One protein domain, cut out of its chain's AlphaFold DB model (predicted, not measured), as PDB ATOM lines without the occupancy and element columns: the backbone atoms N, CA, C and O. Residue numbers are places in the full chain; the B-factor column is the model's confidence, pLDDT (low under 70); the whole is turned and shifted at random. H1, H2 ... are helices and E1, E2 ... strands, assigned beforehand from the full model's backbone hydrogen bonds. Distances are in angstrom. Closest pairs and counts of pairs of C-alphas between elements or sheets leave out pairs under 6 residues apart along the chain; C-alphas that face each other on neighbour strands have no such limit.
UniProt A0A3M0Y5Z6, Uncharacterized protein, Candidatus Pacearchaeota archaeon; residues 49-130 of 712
ATOM      1  N   THR A  49     -16.657  -8.961   8.158       91.25
ATOM      2  CA  THR A  49     -15.809  -9.968   8.803       91.25
ATOM      3  C   THR A  49     -15.893 -11.324   8.106       91.25
ATOM      4  O   THR A  49     -14.876 -11.986   7.943       91.25
ATOM      5  N   ASP A  50     -17.078 -11.748   7.668       89.44
ATOM      6  CA  ASP A  50     -17.258 -13.047   7.006       89.44
ATOM      7  C   ASP A  50     -16.748 -13.021   5.562       89.44
ATOM      8  O   ASP A  50     -16.133 -13.985   5.106       89.44
ATOM      9  N   VAL A  51     -16.912 -11.889   4.869       91.38
ATOM     10  CA  VAL A  51     -16.300 -11.639   3.556       91.38
ATOM     11  C   VAL A  51     -14.771 -11.604   3.667       91.38
ATOM     12  O   VAL A  51     -14.094 -12.215   2.842       91.38
ATOM     13  N   ALA A  52     -14.224 -10.958   4.702       92.38
ATOM     14  CA  ALA A  52     -12.795 -10.960   5.014       92.38
ATOM     15  C   ALA A  52     -12.265 -12.377   5.312       92.38
ATOM     16  O   ALA A  52     -11.315 -12.822   4.677       92.38
ATOM     17  N   ASN A  53     -12.930 -13.132   6.192       89.56
ATOM     18  CA  ASN A  53     -12.558 -14.513   6.519       89.56
ATOM     19  C   ASN A  53     -12.599 -15.440   5.288       89.56
ATOM     20  O   ASN A  53     -11.720 -16.288   5.120       89.56
ATOM     21  N   LEU A  54     -13.610 -15.292   4.421       92.31
ATOM     22  CA  LEU A  54     -13.701 -16.051   3.171       92.31
ATOM     23  C   LEU A  54     -12.581 -15.658   2.200       92.31
ATOM     24  O   LEU A  54     -11.970 -16.536   1.596       92.31
ATOM     25  N   TRP A  55     -12.285 -14.363   2.072       93.94
ATOM     26  CA  TRP A  55     -11.196 -13.855   1.239       93.94
ATOM     27  C   TRP A  55      -9.832 -14.409   1.674       93.94
ATOM     28  O   TRP A  55      -9.117 -14.995   0.858       93.94
ATOM     29  N   ASP A  56      -9.513 -14.284   2.965       92.00
ATOM     30  CA  ASP A  56      -8.291 -14.806   3.582       92.00
ATOM     31  C   ASP A  56      -8.158 -16.321   3.349       92.00
ATOM     32  O   ASP A  56      -7.083 -16.803   2.999       92.00
ATOM     33  N   SER A  57      -9.260 -17.071   3.475       89.06
ATOM     34  CA  SER A  57      -9.308 -18.525   3.258       89.06
ATOM     35  C   SER A  57      -9.154 -18.940   1.786       89.06
ATOM     36  O   SER A  57      -8.508 -19.945   1.493       89.06
ATOM     37  N   VAL A  58      -9.719 -18.177   0.841       89.81
ATOM     38  CA  VAL A  58      -9.691 -18.505  -0.599       89.81
ATOM     39  C   VAL A  58      -8.361 -18.128  -1.255       89.81
ATOM     40  O   VAL A  58      -7.857 -18.887  -2.082       89.81
ATOM     41  N   PHE A  59      -7.778 -16.978  -0.902       88.38
ATOM     42  CA  PHE A  59      -6.549 -16.481  -1.535       88.38
ATOM     43  C   PHE A  59      -5.282 -16.661  -0.689       88.38
ATOM     44  O   PHE A  59      -4.186 -16.449  -1.210       88.38
ATOM     45  N   ASN A  60      -5.407 -17.061   0.584       89.44
ATOM     46  CA  ASN A  60      -4.300 -17.135   1.548       89.44
ATOM     47  C   ASN A  60      -3.528 -15.798   1.655       89.44
ATOM     48  O   ASN A  60      -2.299 -15.756   1.735       89.44
ATOM     49  N   GLU A  61      -4.273 -14.690   1.616       88.31
ATOM     50  CA  GLU A  61      -3.783 -13.312   1.649       88.31
ATOM     51  C   GLU A  61      -4.734 -12.446   2.476       88.31
ATOM     52  O   GLU A  61      -5.941 -12.518   2.264       88.31
ATOM     53  N   SER A  62      -4.186 -11.571   3.330       91.50
ATOM     54  CA  SER A  62      -4.973 -10.604   4.108       91.50
ATOM     55  C   SER A  62      -5.965  -9.817   3.242       91.50
ATOM     56  O   SER A  62      -5.609  -9.207   2.226       91.50
ATOM     57  N   SER A  63      -7.200  -9.765   3.716       94.00
ATOM     58  CA  SER A  63      -8.303  -8.923   3.260       94.00
ATOM     59  C   SER A  63      -8.119  -7.420   3.535       94.00
ATOM     60  O   SER A  63      -8.964  -6.626   3.122       94.00
ATOM     61  N   ASP A  64      -7.011  -6.977   4.143       92.62
ATOM     62  CA  ASP A  64      -6.682  -5.552   4.281       92.62
ATOM     63  C   ASP A  64      -6.735  -4.838   2.917       92.62
ATOM     64  O   ASP A  64      -5.911  -5.082   2.027       92.62
ATOM     65  N   GLY A  65      -7.704  -3.934   2.757       90.62
ATOM     66  CA  GLY A  65      -7.918  -3.171   1.526       90.62
ATOM     67  C   GLY A  65      -8.783  -3.853   0.457       90.62
ATOM     68  O   GLY A  65      -8.794  -3.373  -0.677       90.62
ATOM     69  N   ILE A  66      -9.512  -4.934   0.771       93.69
ATOM     70  CA  ILE A  66     -10.590  -5.406  -0.116       93.69
ATOM     71  C   ILE A  66     -11.713  -4.366  -0.188       93.69
ATOM     72  O   ILE A  66     -12.009  -3.667   0.782       93.69
ATOM     73  N   SER A  67     -12.368  -4.284  -1.340       93.38
ATOM     74  CA  SER A  67     -13.637  -3.578  -1.523       93.38
ATOM     75  C   SER A  67     -14.689  -4.594  -1.942       93.38
ATOM     76  O   SER A  67     -14.414  -5.438  -2.794       93.38
ATOM     77  N   PHE A  68     -15.881  -4.549  -1.351       93.12
ATOM     78  CA  PHE A  68     -16.930  -5.518  -1.658       93.12
ATOM     79  C   PHE A  68     -18.323  -4.893  -1.690       93.12
ATOM     80  O   PHE A  68     -18.589  -3.887  -1.035       93.12
ATOM     81  N   VAL A  69     -19.204  -5.531  -2.454       88.38
ATOM     82  CA  VAL A  69     -20.640  -5.266  -2.522       88.38
ATOM     83  C   VAL A  69     -21.345  -6.596  -2.280       88.38
ATOM     84  O   VAL A  69     -21.004  -7.609  -2.893       88.38
ATOM     85  N   ALA A  70     -22.307  -6.606  -1.363       87.25
ATOM     86  CA  ALA A  70     -23.041  -7.802  -0.981       87.25
ATOM     87  C   ALA A  70     -24.531  -7.478  -0.872       87.25
ATOM     88  O   ALA A  70     -24.903  -6.520  -0.193       87.25
ATOM     89  N   ASN A  71     -25.378  -8.274  -1.522       80.62
ATOM     90  CA  ASN A  71     -26.823  -8.126  -1.417       80.62
ATOM     91  C   ASN A  71     -27.328  -8.959  -0.229       80.62
ATOM     92  O   ASN A  71     -27.549 -10.169  -0.346       80.62
ATOM     93  N   ALA A  72     -27.453  -8.309   0.929       61.69
ATOM     94  CA  ALA A  72     -28.190  -8.851   2.061       61.69
ATOM     95  C   ALA A  72     -29.693  -8.735   1.766       61.69
ATOM     96  O   ALA A  72     -30.145  -7.674   1.347       61.69
ATOM     97  N   SER A  73     -30.426  -9.834   1.961       57.53
ATOM     98  CA  SER A  73     -31.808 -10.032   1.497       57.53
ATOM     99  C   SER A  73     -32.704  -8.790   1.547       57.53
ATOM    100  O   SER A  73     -32.895  -8.202   2.610       57.53
ATOM    101  N   VAL A  74     -33.378  -8.515   0.427       48.97
ATOM    102  CA  VAL A  74     -34.614  -7.713   0.407       48.97
ATOM    103  C   VAL A  74     -35.629  -8.337   1.380       48.97
ATOM    104  O   VAL A  74     -35.650  -9.563   1.551       48.97
ATOM    105  N   ASP A  75     -36.444  -7.510   2.037       42.56
ATOM    106  CA  ASP A  75     -37.407  -7.948   3.052       42.56
ATOM    107  C   ASP A  75     -38.356  -9.043   2.526       42.56
ATOM    108  O   ASP A  75     -39.120  -8.829   1.586       42.56
ATOM    109  N   GLY A  76     -38.316 -10.227   3.153       52.00
ATOM    110  CA  GLY A  76     -39.223 -11.344   2.847       52.00
ATOM    111  C   GLY A  76     -38.614 -12.751   2.926       52.00
ATOM    112  O   GLY A  76     -39.356 -13.722   3.073       52.00
ATOM    113  N   ASN A  77     -37.287 -12.901   2.868       47.41
ATOM    114  CA  ASN A  77     -36.644 -14.223   2.921       47.41
ATOM    115  C   ASN A  77     -36.663 -14.822   4.350       47.41
ATOM    116  O   ASN A  77     -36.160 -14.184   5.278       47.41
ATOM    117  N   PRO A  78     -37.167 -16.058   4.557       50.38
ATOM    118  CA  PRO A  78     -37.190 -16.700   5.876       50.38
ATOM    119  C   PRO A  78     -35.806 -17.076   6.443       50.38
ATOM    120  O   PRO A  78     -35.725 -17.419   7.621       50.38
ATOM    121  N   ASN A  79     -34.724 -17.012   5.656       55.78
ATOM    122  CA  ASN A  79     -33.345 -17.224   6.116       55.78
ATOM    123  C   ASN A  79     -32.471 -15.970   5.892       55.78
ATOM    124  O   ASN A  79     -31.759 -15.894   4.891       55.78
ATOM    125  N   PRO A  80     -32.429 -15.017   6.846       57.41
ATOM    126  CA  PRO A  80     -31.506 -13.874   6.802       57.41
ATOM    127  C   PRO A  80     -30.034 -14.253   7.077       57.41
ATOM    128  O   PRO A  80     -29.159 -13.393   7.067       57.41
ATOM    129  N   GLU A  81     -29.743 -15.533   7.331       62.81
ATOM    130  CA  GLU A  81     -28.405 -16.077   7.618       62.81
ATOM    131  C   GLU A  81     -27.765 -16.735   6.370       62.81
ATOM    132  O   GLU A  81     -27.126 -17.784   6.478       62.81
ATOM    133  N   ARG A  82     -27.975 -16.147   5.176       69.25
ATOM    134  CA  ARG A  82     -27.264 -16.470   3.918       69.25
ATOM    135  C   ARG A  82     -27.046 -15.243   3.032       69.25
ATOM    136  O   ARG A  82     -27.955 -14.438   2.851       69.25
ATOM    137  N   CYS A  83     -25.863 -15.140   2.422       79.44
ATOM    138  CA  CYS A  83     -25.557 -14.090   1.451       79.44
ATOM    139  C   CYS A  83     -25.886 -14.538   0.013       79.44
ATOM    140  O   CYS A  83     -25.229 -15.437  -0.515       79.44
ATOM    141  N   GLN A  84     -26.903 -13.924  -0.612       83.00
ATOM    142  CA  GLN A  84     -27.421 -14.336  -1.932       83.00
ATOM    143  C   GLN A  84     -26.471 -14.001  -3.087       83.00
ATOM    144  O   GLN A  84     -26.310 -14.804  -4.004       83.00
ATOM    145  N   ALA A  85     -25.838 -12.827  -3.042       85.81
ATOM    146  CA  ALA A  85     -24.838 -12.401  -4.014       85.81
ATOM    147  C   ALA A  85     -23.752 -11.569  -3.323       85.81
ATOM    148  O   ALA A  85     -24.059 -10.634  -2.578       85.81
ATOM    149  N   LEU A  86     -22.493 -11.902  -3.593       92.50
ATOM    150  CA  LEU A  86     -21.305 -11.236  -3.069       92.50
ATOM    151  C   LEU A  86     -20.281 -11.060  -4.194       92.50
ATOM    152  O   LEU A  86     -19.876 -12.034  -4.832       92.50
ATOM    153  N   LEU A  87     -19.826  -9.821  -4.373       93.00
ATOM    154  CA  LEU A  87     -18.694  -9.444  -5.211       93.00
ATOM    155  C   LEU A  87     -17.660  -8.742  -4.326       93.00
ATOM    156  O   LEU A  87     -17.919  -7.647  -3.834       93.00
ATOM    157  N   ALA A  88     -16.483  -9.339  -4.149       93.94
ATOM    158  CA  ALA A  88     -15.344  -8.693  -3.497       93.94
ATOM    159  C   ALA A  88     -14.164  -8.594  -4.470       93.94
ATOM    160  O   ALA A  88     -13.960  -9.484  -5.294       93.94
ATOM    161  N   TYR A  89     -13.372  -7.527  -4.381       94.94
ATOM    162  CA  TYR A  89     -12.182  -7.344  -5.206       94.94
ATOM    163  C   TYR A  89     -11.057  -6.609  -4.468       94.94
ATOM    164  O   TYR A  89     -11.281  -5.893  -3.489       94.94
ATOM    165  N   LYS A  90      -9.828  -6.774  -4.964       93.81
ATOM    166  CA  LYS A  90      -8.617  -6.121  -4.450       93.81
ATOM    167  C   LYS A  90      -7.635  -5.868  -5.587       93.81
ATOM    168  O   LYS A  90      -7.419  -6.752  -6.412       93.81
ATOM    169  N   ILE A  91      -7.017  -4.689  -5.616       88.25
ATOM    170  CA  ILE A  91      -5.976  -4.332  -6.592       88.25
ATOM    171  C   ILE A  91      -4.646  -4.179  -5.847       88.25
ATOM    172  O   ILE A  91      -4.557  -3.437  -4.870       88.25
ATOM    173  N   LYS A  92      -3.609  -4.888  -6.297       87.19
ATOM    174  CA  LYS A  92      -2.255  -4.823  -5.730       87.19
ATOM    175  C   LYS A  92      -1.400  -3.745  -6.395       87.19
ATOM    176  O   LYS A  92      -1.644  -3.321  -7.520       87.19
ATOM    177  N   GLN A  93      -0.314  -3.361  -5.719       78.00
ATOM    178  CA  GLN A  93       0.654  -2.353  -6.191       78.00
ATOM    179  C   GLN A  93       1.390  -2.733  -7.495       78.00
ATOM    180  O   GLN A  93       1.982  -1.870  -8.136       78.00
ATOM    181  N   ASN A  94       1.359  -4.007  -7.895       81.62
ATOM    182  CA  ASN A  94       1.874  -4.528  -9.168       81.62
ATOM    183  C   ASN A  94       0.799  -4.604 -10.277       81.62
ATOM    184  O   ASN A  94       1.064  -5.167 -11.335       81.62
ATOM    185  N   ASN A  95      -0.386  -4.026 -10.047       76.88
ATOM    186  CA  ASN A  95      -1.536  -4.020 -10.957       76.88
ATOM    187  C   ASN A  95      -2.193  -5.402 -11.191       76.88
ATOM    188  O   ASN A  95      -2.951  -5.571 -12.145       76.88
ATOM    189  N   GLU A  96      -1.944  -6.377 -10.308       81.94
ATOM    190  CA  GLU A  96      -2.733  -7.613 -10.219       81.94
ATOM    191  C   GLU A  96      -4.075  -7.336  -9.522       81.94
ATOM    192  O   GLU A  96      -4.115  -6.711  -8.457       81.94
ATOM    193  N   SER A  97      -5.174  -7.822 -10.103       83.94
ATOM    194  CA  SER A  97      -6.526  -7.708  -9.547       83.94
ATOM    195  C   SER A  97      -7.075  -9.075  -9.150       83.94
ATOM    196  O   SER A  97      -7.197  -9.962  -9.995       83.94
ATOM    197  N   TYR A  98      -7.469  -9.213  -7.891       89.00
ATOM    198  CA  TYR A  98      -8.174 -10.378  -7.366       89.00
ATOM    199  C   TYR A  98      -9.666 -10.062  -7.320       89.00
ATOM    200  O   TYR A  98     -10.045  -8.951  -6.942       89.00
ATOM    201  N   VAL A  99     -10.504 -11.028  -7.695       89.56
ATOM    202  CA  VAL A  99     -11.968 -10.918  -7.665       89.56
ATOM    203  C   VAL A  99     -12.539 -12.227  -7.128       89.56
ATOM    204  O   VAL A  99     -12.151 -13.304  -7.580       89.56
ATOM    205  N   LEU A 100     -13.455 -12.117  -6.172       92.44
ATOM    206  CA  LEU A 100     -14.216 -13.205  -5.571       92.44
ATOM    207  C   LEU A 100     -15.694 -12.988  -5.887       92.44
ATOM    208  O   LEU A 100     -16.241 -11.928  -5.575       92.44
ATOM    209  N   ILE A 101     -16.331 -13.996  -6.484       90.81
ATOM    210  CA  ILE A 101     -17.767 -13.987  -6.780       90.81
ATOM    211  C   ILE A 101     -18.406 -15.223  -6.144       90.81
ATOM    212  O   ILE A 101     -18.018 -16.352  -6.452       90.81
ATOM    213  N   GLN A 102     -19.396 -14.993  -5.281       90.25
ATOM    214  CA  GLN A 102     -20.281 -16.011  -4.711       90.25
ATOM    215  C   GLN A 102     -21.726 -15.643  -5.065       90.25
ATOM    216  O   GLN A 102     -22.165 -14.523  -4.800       90.25
ATOM    217  N   VAL A 103     -22.471 -16.598  -5.628       85.88
ATOM    218  CA  VAL A 103     -23.913 -16.467  -5.896       85.88
ATOM    219  C   VAL A 103     -24.631 -17.724  -5.406       85.88
ATOM    220  O   VAL A 103     -24.230 -18.843  -5.739       85.88
ATOM    221  N   ASP A 104     -25.698 -17.557  -4.621       80.75
ATOM    222  CA  ASP A 104     -26.573 -18.670  -4.249       80.75
ATOM    223  C   ASP A 104     -27.507 -18.998  -5.426       80.75
ATOM    224  O   ASP A 104     -28.511 -18.327  -5.680       80.75
ATOM    225  N   MET A 105     -27.153 -20.061  -6.151       72.38
ATOM    226  CA  MET A 105     -27.873 -20.561  -7.328       72.38
ATOM    227  C   MET A 105     -29.348 -20.909  -7.044       72.38
ATOM    228  O   MET A 105     -30.124 -21.023  -7.987       72.38
ATOM    229  N   SER A 106     -29.761 -21.056  -5.777       63.78
ATOM    230  CA  SER A 106     -31.168 -21.284  -5.406       63.78
ATOM    231  C   SER A 106     -32.058 -20.037  -5.503       63.78
ATOM    232  O   SER A 106     -33.277 -20.162  -5.430       63.78
ATOM    233  N   SER A 107     -31.471 -18.842  -5.647       57.84
ATOM    234  CA  SER A 107     -32.187 -17.554  -5.602       57.84
ATOM    235  C   SER A 107     -32.268 -16.818  -6.950       57.84
ATOM    236  O   SER A 107     -32.849 -15.737  -7.006       57.84
ATOM    237  N   ILE A 108     -31.658 -17.333  -8.025       61.41
ATOM    238  CA  ILE A 108     -31.429 -16.550  -9.253       61.41
ATOM    239  C   ILE A 108     -32.710 -16.399 -10.087       61.41
ATOM    240  O   ILE A 108     -33.115 -17.310 -10.805       61.41
ATOM    241  N   THR A 109     -33.274 -15.192 -10.084       57.25
ATOM    242  CA  THR A 109     -34.133 -14.693 -11.168       57.25
ATOM    243  C   THR A 109     -33.297 -13.899 -12.180       57.25
ATOM    244  O   THR A 109     -32.203 -13.422 -11.864       57.25
ATOM    245  N   ALA A 110     -33.818 -13.696 -13.397       50.25
ATOM    246  CA  ALA A 110     -33.143 -12.899 -14.430       50.25
ATOM    247  C   ALA A 110     -32.800 -11.466 -13.963       50.25
ATOM    248  O   ALA A 110     -31.768 -10.916 -14.351       50.25
ATOM    249  N   ALA A 111     -33.611 -10.895 -13.064       48.84
ATOM    250  CA  ALA A 111     -33.363  -9.591 -12.455       48.84
ATOM    251  C   ALA A 111     -32.055  -9.545 -11.643       48.84
ATOM    252  O   ALA A 111     -31.339  -8.553 -11.713       48.84
ATOM    253  N   ILE A 112     -31.687 -10.616 -10.925       55.56
ATOM    254  CA  ILE A 112     -30.435 -10.657 -10.145       55.56
ATOM    255  C   ILE A 112     -29.213 -10.745 -11.070       55.56
ATOM    256  O   ILE A 112     -28.189 -10.121 -10.800       55.56
ATOM    257  N   PHE A 113     -29.319 -11.466 -12.190       55.88
ATOM    258  CA  PHE A 113     -28.247 -11.520 -13.188       55.88
ATOM    259  C   PHE A 113     -28.038 -10.156 -13.868       55.88
ATOM    260  O   PHE A 113     -26.902  -9.696 -13.996       55.88
ATOM    261  N   ASN A 114     -29.128  -9.461 -14.212       55.53
ATOM    262  CA  ASN A 114     -29.063  -8.087 -14.712       55.53
ATOM    263  C   ASN A 114     -28.514  -7.117 -13.655       55.53
ATOM    264  O   ASN A 114     -27.653  -6.310 -13.991       55.53
ATOM    265  N   LEU A 115     -28.891  -7.250 -12.377       53.06
ATOM    266  CA  LEU A 115     -28.342  -6.439 -11.283       53.06
ATOM    267  C   LEU A 115     -26.817  -6.593 -11.163       53.06
ATOM    268  O   LEU A 115     -26.113  -5.604 -10.976       53.06
ATOM    269  N   VAL A 116     -26.276  -7.808 -11.315       54.34
ATOM    270  CA  VAL A 116     -24.816  -8.031 -11.344       54.34
ATOM    271  C   VAL A 116     -24.167  -7.346 -12.553       54.34
ATOM    272  O   VAL A 116     -23.086  -6.776 -12.417       54.34
ATOM    273  N   LEU A 117     -24.826  -7.338 -13.715       57.50
ATOM    274  CA  LEU A 117     -24.342  -6.635 -14.908       57.50
ATOM    275  C   LEU A 117     -24.460  -5.103 -14.807       57.50
ATOM    276  O   LEU A 117     -23.618  -4.408 -15.370       57.50
ATOM    277  N   GLU A 118     -25.452  -4.563 -14.101       54.53
ATOM    278  CA  GLU A 118     -25.635  -3.113 -13.922       54.53
ATOM    279  C   GLU A 118     -24.790  -2.547 -12.779       54.53
ATOM    280  O   GLU A 118     -24.187  -1.490 -12.946       54.53
ATOM    281  N   MET A 119     -24.553  -3.303 -11.699       51.31
ATOM    282  CA  MET A 119     -23.520  -2.957 -10.707       51.31
ATOM    283  C   MET A 119     -22.119  -2.812 -11.335       51.31
ATOM    284  O   MET A 119     -21.301  -2.040 -10.833       51.31
ATOM    285  N   ILE A 120     -21.847  -3.510 -12.446       54.75
ATOM    286  CA  ILE A 120     -20.601  -3.398 -13.227       54.75
ATOM    287  C   ILE A 120     -20.616  -2.195 -14.197       54.75
ATOM    288  O   ILE A 120     -19.547  -1.684 -14.537       54.75
ATOM    289  N   LYS A 121     -21.789  -1.712 -14.631       47.03
ATOM    290  CA  LYS A 121     -21.932  -0.573 -15.563       47.03
ATOM    291  C   LYS A 121     -22.038   0.785 -14.869       47.03
ATOM    292  O   LYS A 121     -21.421   1.738 -15.340       47.03
ATOM    293  N   ASP A 122     -22.791   0.870 -13.773       39.41
ATOM    294  CA  ASP A 122     -23.361   2.141 -13.294       39.41
ATOM    295  C   ASP A 122     -22.593   2.771 -12.123       39.41
ATOM    296  O   ASP A 122     -22.824   3.927 -11.770       39.41
ATOM    297  N   ASN A 123     -21.608   2.062 -11.554       40.97
ATOM    298  CA  ASN A 123     -20.716   2.581 -10.506       40.97
ATOM    299  C   ASN A 123     -19.240   2.836 -10.926       40.97
ATOM    300  O   ASN A 123     -18.342   2.707 -10.086       40.97
ATOM    301  N   PRO A 124     -18.919   3.289 -12.161       41.66
ATOM    302  CA  PRO A 124     -17.531   3.492 -12.599       41.66
ATOM    303  C   PRO A 124     -16.819   4.632 -11.850       41.66
ATOM    304  O   PRO A 124     -15.607   4.785 -11.975       41.66
ATOM    305  N   HIS A 125     -17.557   5.436 -11.076       37.69
ATOM    306  CA  HIS A 125     -17.045   6.572 -10.309       37.69
ATOM    307  C   HIS A 125     -16.782   6.283  -8.820       37.69
ATOM    308  O   HIS A 125     -16.170   7.123  -8.164       37.69
ATOM    309  N   GLN A 126     -17.196   5.125  -8.285       37.84
ATOM    310  CA  GLN A 126     -16.827   4.697  -6.920       37.84
ATOM    311  C   GLN A 126     -15.685   3.667  -6.892       37.84
ATOM    312  O   GLN A 126     -15.065   3.455  -5.850       37.84
ATOM    313  N   LEU A 127     -15.356   3.061  -8.035       42.59
ATOM    314  CA  LEU A 127     -14.175   2.213  -8.193       42.59
ATOM    315  C   LEU A 127     -12.919   3.096  -8.313       42.59
ATOM    316  O   LEU A 127     -12.901   4.067  -9.070       42.59
ATOM    317  N   GLN A 128     -11.851   2.774  -7.575       41.00
ATOM    318  CA  GLN A 128     -10.599   3.540  -7.646       41.00
ATOM    319  C   GLN A 128      -9.934   3.450  -9.039       41.00
ATOM    320  O   GLN A 128     -10.107   2.447  -9.743       41.00
ATOM    321  N   PRO A 129      -9.146   4.469  -9.451       33.75
ATOM    322  CA  PRO A 129      -8.482   4.488 -10.755       33.75
ATOM    323  C   PRO A 129      -7.494   3.319 -10.897       33.75
ATOM    324  O   PRO A 129      -6.391   3.350 -10.358       33.75
ATOM    325  N   GLY A 130      -7.913   2.288 -11.635       44.50
ATOM    326  CA  GLY A 130      -7.180   1.028 -11.804       44.50
ATOM    327  C   GLY A 130      -8.043  -0.165 -12.239       44.50
ATOM    328  O   GLY A 130      -7.497  -1.179 -12.666       44.50
TER     329      GLY A 130
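What this domain is: This is residues 49 to 130 of the 712 residues of an uncharacterized protein of Candidatus Pacearchaeota archaeon (UniProt A0A3M0Y5Z6). A narrow three-stranded antiparallel sheet has helix H1 crossing one of its faces, while a second helix, H2, only grazes the sheet. Two stretches stand free of this body: residues 74 to 79, in the link from E1 to E2, and residues 120 to 126, of which 120 and 121 belong to H2. Along the 82 printed residues you meet H1, E1, E2, E3 and H2; the sheet's order is E1, E2, E3, and the class is mixed, helices and strands. The whole is only just compact, close to loose, with a radius of gyration of the C-alphas of 13.9 A and spans of 42 by 28 by 18 A.

How they stand to each other: Start at H1, residues 49 to 59, then find E1, residues 67 to 71, E2, residues 85 to 91, and E3, residues 97 to 103, a meander, each strand the antiparallel neighbour of the one before. H1 and this sheet make two layers, a helix on one face of a sheet, at a height of 10.2 A; the closest C-alphas of H1 and E3 are those of Trp 55 and Leu 100, 7.5 A apart. On the local plane H1 only just runs across the strands, at 63 degrees to E3. In the hairpin of E1 and E2, look at N 69 and O 87, 2.8 A apart; in that of E2 and E3, N 100 and O 88 are 2.8 A apart, also within hydrogen-bond range. H2, residues 110 to 121, only grazes the sheet with residues 112 to 119, and H1 and H2 are apart. In H1 and H2 every O i to N i+4 pair is within hydrogen-bond range.

Where its parts are: Find C-alpha 49 at (-15.809, -9.968, 8.803), where H1 begins its 15.3 A. E1 is 13.9 A long, E2 20.7 A and E3 19.8 A. H2 runs 16.7 A to C-alpha 121 at (-21.932, -0.573, -15.563).

The domain as a whole: The farthest C-alphas, those of Pro 78 and Asn 94, are 43.6 A apart. The printed part has no cut, and its long link is E1 to E2. Residues 72 to 82 and 106 to 130 have pLDDT under 70.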